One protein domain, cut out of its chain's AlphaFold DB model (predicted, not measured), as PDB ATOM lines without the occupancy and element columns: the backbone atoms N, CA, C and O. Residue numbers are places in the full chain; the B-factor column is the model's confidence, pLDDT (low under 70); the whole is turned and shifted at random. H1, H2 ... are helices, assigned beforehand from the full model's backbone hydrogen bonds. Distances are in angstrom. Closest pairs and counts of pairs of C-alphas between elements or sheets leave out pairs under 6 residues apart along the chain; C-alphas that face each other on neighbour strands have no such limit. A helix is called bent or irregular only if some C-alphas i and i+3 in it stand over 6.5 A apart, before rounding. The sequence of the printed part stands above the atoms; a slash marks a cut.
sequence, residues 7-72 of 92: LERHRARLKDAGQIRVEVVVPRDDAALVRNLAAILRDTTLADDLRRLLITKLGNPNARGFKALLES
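What this domain is: This is residues 7 to 72 of the 92 residues of an uncharacterized protein of Phenylobacterium zucineum (UniProt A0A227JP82). Two helices, H2 and H3, meet at a corner as an open V, while H1 and H4 sit at the two ends of the printed part, touching no helix. The 66 printed residues hold four named helices, H1 to H4 in order, and no named strand: all helix. The whole is loose, with a radius of gyration of the C-alphas of 15.3 A and spans of 45 by 32 by 25 A.

How they stand to each other: H1, residues 7 to 16, is apart from H2, residues 28 to 42. H2 is irregular, only just: C-alphas 29 and 32 are 6.9 A apart. H2, with residues 40 to 41 alone, and H3, residues 47 to 58, with 47 to 51 alone, touch only at the corner by their link; their closest C-alphas, of Leu 41 and Ala 47, are 4.5 A apart. They run opposite ways at a steep tilt of 47 degrees. H4, residues 66 to 72, is apart from H1, H2 and H3. Every O i to N i+4 pair is within hydrogen-bond range in H1, H3 and H4; in H2, 9 of 11.

Where its parts are: H1 begins at C-alpha 7 (124.775, 134.633, 196.521); H2 measures 22.5 A, H3 15.4 A; H4 ends at C-alpha 72 (80.538, 126.575, 191.231).

The domain as a whole: The printed part has no cut. The link H1 to H2 is long. Residues 60 to 66 have pLDDT under 70.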
ATOM      1  N   LEU A   7     126.090 135.167 196.178       85.62
ATOM      2  CA  LEU A   7     124.775 134.633 196.521       85.62
ATOM      3  C   LEU A   7     123.638 135.408 195.842       85.62
ATOM      4  O   LEU A   7     122.727 134.790 195.293       85.62
ATOM      5  N   GLU A   8     123.697 136.739 195.825       87.69
ATOM      6  CA  GLU A   8     122.708 137.578 195.135       87.69
ATOM      7  C   GLU A   8     122.713 137.316 193.628       87.69
ATOM      8  O   GLU A   8     121.656 137.122 193.030       87.69
ATOM      9  N   ARG A   9     123.900 137.182 193.022       88.81
ATOM     10  CA  ARG A   9     124.032 136.818 191.601       88.81
ATOM     11  C   ARG A   9     123.538 135.408 191.293       88.81
ATOM     12  O   ARG A   9     123.046 135.155 190.196       88.81
ATOM     13  N   HIS A  10     123.696 134.463 192.216       85.00
ATOM     14  CA  HIS A  10     123.133 133.122 192.060       85.00
ATOM     15  C   HIS A  10     121.602 133.142 192.148       85.00
ATOM     16  O   HIS A  10     120.936 132.534 191.314       85.00
ATOM     17  N   ARG A  11     121.041 133.890 193.103       84.88
ATOM     18  CA  ARG A  11     119.589 134.042 193.272       84.88
ATOM     19  C   ARG A  11     118.932 134.746 192.088       84.88
ATOM     20  O   ARG A  11     117.879 134.296 191.654       84.88
ATOM     21  N   ALA A  12     119.566 135.785 191.541       86.62
ATOM     22  CA  ALA A  12     119.098 136.449 190.326       86.62
ATOM     23  C   ALA A  12     118.979 135.451 189.163       86.62
ATOM     24  O   ALA A  12     117.905 135.306 188.595       86.62
ATOM     25  N   ARG A  13     120.024 134.644 188.927       87.19
ATOM     26  CA  ARG A  13     120.008 133.594 187.894       87.19
ATOM     27  C   ARG A  13     118.903 132.556 188.091       87.19
ATOM     28  O   ARG A  13     118.311 132.113 187.114       87.19
ATOM     29  N   LEU A  14     118.622 132.152 189.332       87.19
ATOM     30  CA  LEU A  14     117.510 131.236 189.611       87.19
ATOM     31  C   LEU A  14     116.156 131.882 189.301       87.19
ATOM     32  O   LEU A  14     115.309 131.235 188.691       87.19
ATOM     33  N   LYS A  15     115.974 133.155 189.671       85.25
ATOM     34  CA  LYS A  15     114.745 133.905 189.398       85.25
ATOM     35  C   LYS A  15     114.517 134.089 187.898       85.25
ATOM     36  O   LYS A  15     113.402 133.871 187.437       85.25
ATOM     37  N   ASP A  16     115.564 134.425 187.148       89.25
ATOM     38  CA  ASP A  16     115.508 134.563 185.687       89.25
ATOM     39  C   ASP A  16     115.158 133.227 185.009       89.25
ATOM     40  O   ASP A  16     114.471 133.197 183.993       89.25
ATOM     41  N   ALA A  17     115.556 132.106 185.619       86.00
ATOM     42  CA  ALA A  17     115.166 130.757 185.211       86.00
ATOM     43  C   ALA A  17     113.779 130.318 185.737       86.00
ATOM     44  O   ALA A  17     113.453 129.132 185.679       86.00
ATOM     45  N   GLY A  18     112.979 131.234 186.298       87.62
ATOM     46  CA  GLY A  18     111.634 130.959 186.813       87.62
ATOM     47  C   GLY A  18     111.591 130.149 188.115       87.62
ATOM     48  O   GLY A  18     110.539 129.629 188.481       87.62
ATOM     49  N   GLN A  19     112.716 130.013 188.822       88.50
ATOM     50  CA  GLN A  19     112.823 129.231 190.056       88.50
ATOM     51  C   GLN A  19     112.786 130.140 191.290       88.50
ATOM     52  O   GLN A  19     113.447 131.176 191.352       88.50
ATOM     53  N   ILE A  20     112.041 129.712 192.310       86.50
ATOM     54  CA  ILE A  20     111.917 130.405 193.598       86.50
ATOM     55  C   ILE A  20     112.404 129.471 194.706       86.50
ATOM     56  O   ILE A  20     112.128 128.272 194.696       86.50
ATOM     57  N   ARG A  21     113.138 130.022 195.676       86.44
ATOM     58  CA  ARG A  21     113.533 129.290 196.882       86.44
ATOM     59  C   ARG A  21     112.396 129.338 197.896       86.44
ATOM     60  O   ARG A  21     111.925 130.418 198.236       86.44
ATOM     61  N   VAL A  22     112.029 128.173 198.413       89.31
ATOM     62  CA  VAL A  22     111.083 128.018 199.518       89.31
ATOM     63  C   VAL A  22     111.830 127.382 200.684       89.31
ATOM     64  O   VAL A  22     112.537 126.392 200.497       89.31
ATOM     65  N   GLU A  23     111.715 127.969 201.871       93.50
ATOM     66  CA  GLU A  23     112.243 127.387 203.106       93.50
ATOM     67  C   GLU A  23     111.117 126.649 203.826       93.50
ATOM     68  O   GLU A  23     110.019 127.180 203.979       93.50
ATOM     69  N   VAL A  24     111.380 125.404 204.218       93.81
ATOM     70  CA  VAL A  24     110.386 124.506 204.811       93.81
ATOM     71  C   VAL A  24     110.977 123.802 206.024       93.81
ATOM     72  O   VAL A  24     112.166 123.477 206.047       93.81
ATOM     73  N   VAL A  25     110.131 123.551 207.018       96.19
ATOM     74  CA  VAL A  25     110.456 122.763 208.209       96.19
ATOM     75  C   VAL A  25     109.586 121.517 208.179       96.19
ATOM     76  O   VAL A  25     108.367 121.623 208.071       96.19
ATOM     77  N   VAL A  26     110.212 120.344 208.241       96.12
ATOM     78  CA  VAL A  26     109.539 119.041 208.157       96.12
ATOM     79  C   VAL A  26     110.168 118.045 209.133       96.12
ATOM     80  O   VAL A  26     111.316 118.257 209.543       96.12
ATOM     81  N   PRO A  27     109.458 116.963 209.507       98.19
ATOM     82  CA  PRO A  27     110.062 115.844 210.219       98.19
ATOM     83  C   PRO A  27     111.301 115.321 209.491       98.19
ATOM     84  O   PRO A  27     111.403 115.379 208.263       98.19
ATOM     85  N   ARG A  28     112.263 114.795 210.257       96.56
ATOM     86  CA  ARG A  28     113.551 114.332 209.718       96.56
ATOM     87  C   ARG A  28     113.374 113.307 208.597       96.56
ATOM     88  O   ARG A  28     114.097 113.370 207.603       96.56
ATOM     89  N   ASP A  29     112.410 112.411 208.758       97.50
ATOM     90  CA  ASP A  29     112.176 111.298 207.839       97.50
ATOM     91  C   ASP A  29     111.573 111.769 206.504       97.50
ATOM     92  O   ASP A  29     111.835 111.181 205.455       97.50
ATOM     93  N   ASP A  30     110.882 112.912 206.507       96.75
ATOM     94  CA  ASP A  30     110.261 113.497 205.315       96.75
ATOM     95  C   ASP A  30     111.217 114.396 204.517       96.75
ATOM     96  O   ASP A  30     110.944 114.754 203.366       96.75
ATOM     97  N   ALA A  31     112.371 114.762 205.083       96.75
ATOM     98  CA  ALA A  31     113.301 115.699 204.452       96.75
ATOM     99  C   ALA A  31     113.796 115.214 203.075       96.75
ATOM    100  O   ALA A  31     113.950 116.012 202.144       96.75
ATOM    101  N   ALA A  32     114.030 113.905 202.928       96.06
ATOM    102  CA  ALA A  32     114.431 113.307 201.656       96.06
ATOM    103  C   ALA A  32     113.295 113.355 200.623       96.06
ATOM    104  O   ALA A  32     113.527 113.704 199.464       96.06
ATOM    105  N   LEU A  33     112.061 113.076 201.054       95.38
ATOM    106  CA  LEU A  33     110.877 113.121 200.202       95.38
ATOM    107  C   LEU A  33     110.652 114.530 199.642       95.38
ATOM    108  O   LEU A  33     110.517 114.698 198.432       95.38
ATOM    109  N   VAL A  34     110.684 115.551 200.499       95.00
ATOM    110  CA  VAL A  34     110.473 116.949 200.088       95.00
ATOM    111  C   VAL A  34     111.563 117.428 199.133       95.00
ATOM    112  O   VAL A  34     111.275 118.116 198.150       95.00
ATOM    113  N   ARG A  35     112.816 117.018 199.360       93.88
ATOM    114  CA  ARG A  35     113.919 117.309 198.434       93.88
ATOM    115  C   ARG A  35     113.688 116.677 197.060       93.88
ATOM    116  O   ARG A  35     113.907 117.346 196.051       93.88
ATOM    117  N   ASN A  36     113.232 115.428 197.020       93.75
ATOM    118  CA  ASN A  36     112.941 114.729 195.770       93.75
ATOM    119  C   ASN A  36     111.757 115.361 195.030       93.75
ATOM    120  O   ASN A  36     111.846 115.571 193.825       93.75
ATOM    121  N   LEU A  37     110.695 115.750 195.744       93.69
ATOM    122  CA  LEU A  37     109.571 116.493 195.166       93.69
ATOM    123  C   LEU A  37     110.047 117.787 194.499       93.69
ATOM    124  O   LEU A  37     109.717 118.043 193.344       93.69
ATOM    125  N   ALA A  38     110.873 118.579 195.191       92.88
ATOM    126  CA  ALA A  38     111.435 119.803 194.627       92.88
ATOM    127  C   ALA A  38     112.330 119.535 193.403       92.88
ATOM    128  O   ALA A  38     112.322 120.322 192.459       92.88
ATOM    129  N   ALA A  39     113.089 118.435 193.395       91.25
ATOM    130  CA  ALA A  39     113.909 118.042 192.252       91.25
ATOM    131  C   ALA A  39     113.055 117.665 191.030       91.25
ATOM    132  O   ALA A  39     113.318 118.170 189.942       91.25
ATOM    133  N   ILE A  40     112.005 116.859 191.217       91.50
ATOM    134  CA  ILE A  40     111.085 116.454 190.141       91.50
ATOM    135  C   ILE A  40     110.318 117.663 189.602       91.50
ATOM    136  O   ILE A  40     110.178 117.812 188.397       91.50
ATOM    137  N   LEU A  41     109.878 118.583 190.467       90.00
ATOM    138  CA  LEU A  41     109.190 119.806 190.035       90.00
ATOM    139  C   LEU A  41     110.077 120.758 189.213       90.00
ATOM    140  O   LEU A  41     109.543 121.626 188.523       90.00
ATOM    141  N   ARG A  42     111.408 120.616 189.279       87.12
ATOM    142  CA  ARG A  42     112.349 121.343 188.410       87.12
ATOM    143  C   ARG A  42     112.537 120.670 187.046       87.12
ATOM    144  O   ARG A  42     113.037 121.334 186.143       87.12
ATOM    145  N   ASP A  43     112.160 119.401 186.896       83.81
ATOM    146  CA  ASP A  43     112.210 118.661 185.633       83.81
ATOM    147  C   ASP A  43     110.884 118.817 184.877       83.81
ATOM    148  O   ASP A  43     109.838 118.332 185.303       83.81
ATOM    149  N   THR A  44     110.922 119.492 183.729       73.62
ATOM    150  CA  THR A  44     109.725 119.825 182.944       73.62
ATOM    151  C   THR A  44     108.981 118.608 182.400       73.62
ATOM    152  O   THR A  44     107.809 118.739 182.064       73.62
ATOM    153  N   THR A  45     109.617 117.436 182.326       82.69
ATOM    154  CA  THR A  45     108.993 116.224 181.774       82.69
ATOM    155  C   THR A  45     108.064 115.532 182.767       82.69
ATOM    156  O   THR A  45     107.008 115.038 182.383       82.69
ATOM    157  N   LEU A  46     108.428 115.532 184.053       81.81
ATOM    158  CA  LEU A  46     107.685 114.858 185.125       81.81
ATOM    159  C   LEU A  46     106.914 115.835 186.023       81.81
ATOM    160  O   LEU A  46     106.038 115.425 186.790       81.81
ATOM    161  N   ALA A  47     107.224 117.132 185.941       87.25
ATOM    162  CA  ALA A  47     106.622 118.143 186.799       87.25
ATOM    163  C   ALA A  47     105.105 118.262 186.624       87.25
ATOM    164  O   ALA A  47     104.423 118.550 187.603       87.25
ATOM    165  N   ASP A  48     104.561 118.057 185.422       86.00
ATOM    166  CA  ASP A  48     103.132 118.261 185.165       86.00
ATOM    167  C   ASP A  48     102.256 117.231 185.881       86.00
ATOM    168  O   ASP A  48     101.291 117.602 186.556       86.00
ATOM    169  N   ASP A  49     102.625 115.955 185.810       87.25
ATOM    170  CA  ASP A  49     101.888 114.884 186.479       87.25
ATOM    171  C   ASP A  49     102.013 114.981 187.998       87.25
ATOM    172  O   ASP A  49     101.013 114.879 188.716       87.25
ATOM    173  N   LEU A  50     103.215 115.286 188.500       90.75
ATOM    174  CA  LEU A  50     103.407 115.526 189.926       90.75
ATOM    175  C   LEU A  50     102.622 116.758 190.401       90.75
ATOM    176  O   LEU A  50     101.995 116.715 191.458       90.75
ATOM    177  N   ARG A  51     102.596 117.850 189.627       89.06
ATOM    178  CA  ARG A  51     101.838 119.062 189.968       89.06
ATOM    179  C   ARG A  51     100.343 118.778 190.033       89.06
ATOM    180  O   ARG A  51      99.704 119.212 190.989       89.06
ATOM    181  N   ARG A  52      99.791 118.024 189.075       87.50
ATOM    182  CA  ARG A  52      98.384 117.583 189.114       87.50
ATOM    183  C   ARG A  52      98.102 116.786 190.382       87.50
ATOM    184  O   ARG A  52      97.166 117.123 191.099       87.50
ATOM    185  N   LEU A  53      98.945 115.803 190.703       90.06
ATOM    186  CA  LEU A  53      98.792 114.990 191.909       90.06
ATOM    187  C   LEU A  53      98.813 115.840 193.188       90.06
ATOM    188  O   LEU A  53      97.939 115.687 194.043       90.06
ATOM    189  N   LEU A  54      99.780 116.755 193.312       90.00
ATOM    190  CA  LEU A  54      99.900 117.646 194.466       90.00
ATOM    191  C   LEU A  54      98.697 118.587 194.579       90.00
ATOM    192  O   LEU A  54      98.166 118.744 195.671       90.00
ATOM    193  N   ILE A  55      98.210 119.158 193.474       86.19
ATOM    194  CA  ILE A  55      96.994 119.989 193.473       86.19
ATOM    195  C   ILE A  55      95.777 119.163 193.901       86.19
ATOM    196  O   ILE A  55      94.987 119.621 194.716       86.19
ATOM    197  N   THR A  56      95.620 117.938 193.403       84.69
ATOM    198  CA  THR A  56      94.476 117.091 193.765       84.69
ATOM    199  C   THR A  56      94.493 116.675 195.236       84.69
ATOM    200  O   THR A  56      93.434 116.574 195.850       84.69
ATOM    201  N   LYS A  57      95.671 116.387 195.802       88.81
ATOM    202  CA  LYS A  57      95.793 115.849 197.167       88.81
ATOM    203  C   LYS A  57      95.988 116.914 198.239       88.81
ATOM    204  O   LYS A  57      95.529 116.722 199.358       88.81
ATOM    205  N   LEU A  58      96.685 117.994 197.905       84.69
ATOM    206  CA  LEU A  58      97.134 119.035 198.836       84.69
ATOM    207  C   LEU A  58      96.692 120.438 198.410       84.69
ATOM    208  O   LEU A  58      96.873 121.389 199.169       84.69
ATOM    209  N   GLY A  59      96.157 120.594 197.197       75.06
ATOM    210  CA  GLY A  59      95.629 121.869 196.741       75.06
ATOM    211  C   GLY A  59      94.527 122.326 197.681       75.06
ATOM    212  O   GLY A  59      93.645 121.557 198.059       75.06
ATOM    213  N   ASN A  60      94.590 123.593 198.077       65.25
ATOM    214  CA  ASN A  60      93.533 124.181 198.873       65.25
ATOM    215  C   ASN A  60      92.253 124.193 198.011       65.25
ATOM    216  O   ASN A  60      92.264 124.837 196.959       65.25
ATOM    217  N   PRO A  61      91.154 123.527 198.408       56.38
ATOM    218  CA  PRO A  61      89.898 123.586 197.656       56.38
ATOM    219  C   PRO A  61      89.378 125.028 197.517       56.38
ATOM    220  O   PRO A  61      88.682 125.334 196.551       56.38
ATOM    221  N   ASN A  62      89.802 125.926 198.415       53.94
ATOM    222  CA  ASN A  62      89.497 127.358 198.391       53.94
ATOM    223  C   ASN A  62      90.475 128.190 197.539       53.94
ATOM    224  O   ASN A  62      90.295 129.395 197.416       53.94
ATOM    225  N   ALA A  63      91.501 127.582 196.926       55.44
ATOM    226  CA  ALA A  63      92.338 128.237 195.913       55.44
ATOM    227  C   ALA A  63      91.687 128.231 194.518       55.44
ATOM    228  O   ALA A  63      92.330 128.580 193.526       55.44
ATOM    229  N   ARG A  64      90.405 127.851 194.421       58.50
ATOM    230  CA  ARG A  64      89.574 128.207 193.273       58.50
ATOM    231  C   ARG A  64      89.525 129.728 193.218       58.50
ATOM    232  O   ARG A  64      88.877 130.364 194.042       58.50
ATOM    233  N   GLY A  65      90.263 130.313 192.275       67.94
ATOM    234  CA  GLY A  65      90.173 131.744 192.006       67.94
ATOM    235  C   GLY A  65      88.714 132.155 191.800       67.94
ATOM    236  O   GLY A  65      87.873 131.317 191.481       67.94
ATOM    237  N   PHE A  66      88.416 133.442 191.954       68.88
ATOM    238  CA  PHE A  66      87.052 133.984 191.894       68.88
ATOM    239  C   PHE A  66      86.204 133.419 190.739       68.88
ATOM    240  O   PHE A  66      85.047 133.068 190.934       68.88
ATOM    241  N   LYS A  67      86.809 133.207 189.563       73.94
ATOM    242  CA  LYS A  67      86.162 132.565 188.411       73.94
ATOM    243  C   LYS A  67      85.665 131.137 188.690       73.94
ATOM    244  O   LYS A  67      84.521 130.828 188.395       73.94
ATOM    245  N   ALA A  68      86.491 130.291 189.298       73.31
ATOM    246  CA  ALA A  68      86.123 128.918 189.640       73.31
ATOM    247  C   ALA A  68      85.120 128.847 190.807       73.31
ATOM    248  O   ALA A  68      84.402 127.858 190.936       73.31
ATOM    249  N   LEU A  69      85.057 129.889 191.647       73.81
ATOM    250  CA  LEU A  69      83.988 130.065 192.632       73.81
ATOM    251  C   LEU A  69      82.663 130.420 191.954       73.81
ATOM    252  O   LEU A  69      81.663 129.772 192.245       73.81
ATOM    253  N   LEU A  70      82.670 131.380 191.022       78.06
ATOM    254  CA  LEU A  70      81.493 131.763 190.236       78.06
ATOM    255  C   LEU A  70      80.939 130.594 189.413       78.06
ATOM    256  O   LEU A  70      79.734 130.384 189.402       78.06
ATOM    257  N   GLU A  71      81.806 129.799 188.785       79.31
ATOM    258  CA  GLU A  71      81.409 128.589 188.048       79.31
ATOM    259  C   GLU A  71      80.763 127.524 188.952       79.31
ATOM    260  O   GLU A  71      79.961 126.724 188.485       79.31
ATOM    261  N   SER A  72      81.108 127.503 190.244       76.62
ATOM    262  CA  SER A  72      80.538 126.575 191.231       76.62
ATOM    263  C   SER A  72      79.378 127.150 192.045       76.62
ATOM    264  O   SER A  72      78.798 126.434 192.860       76.62
TER     265      SER A  72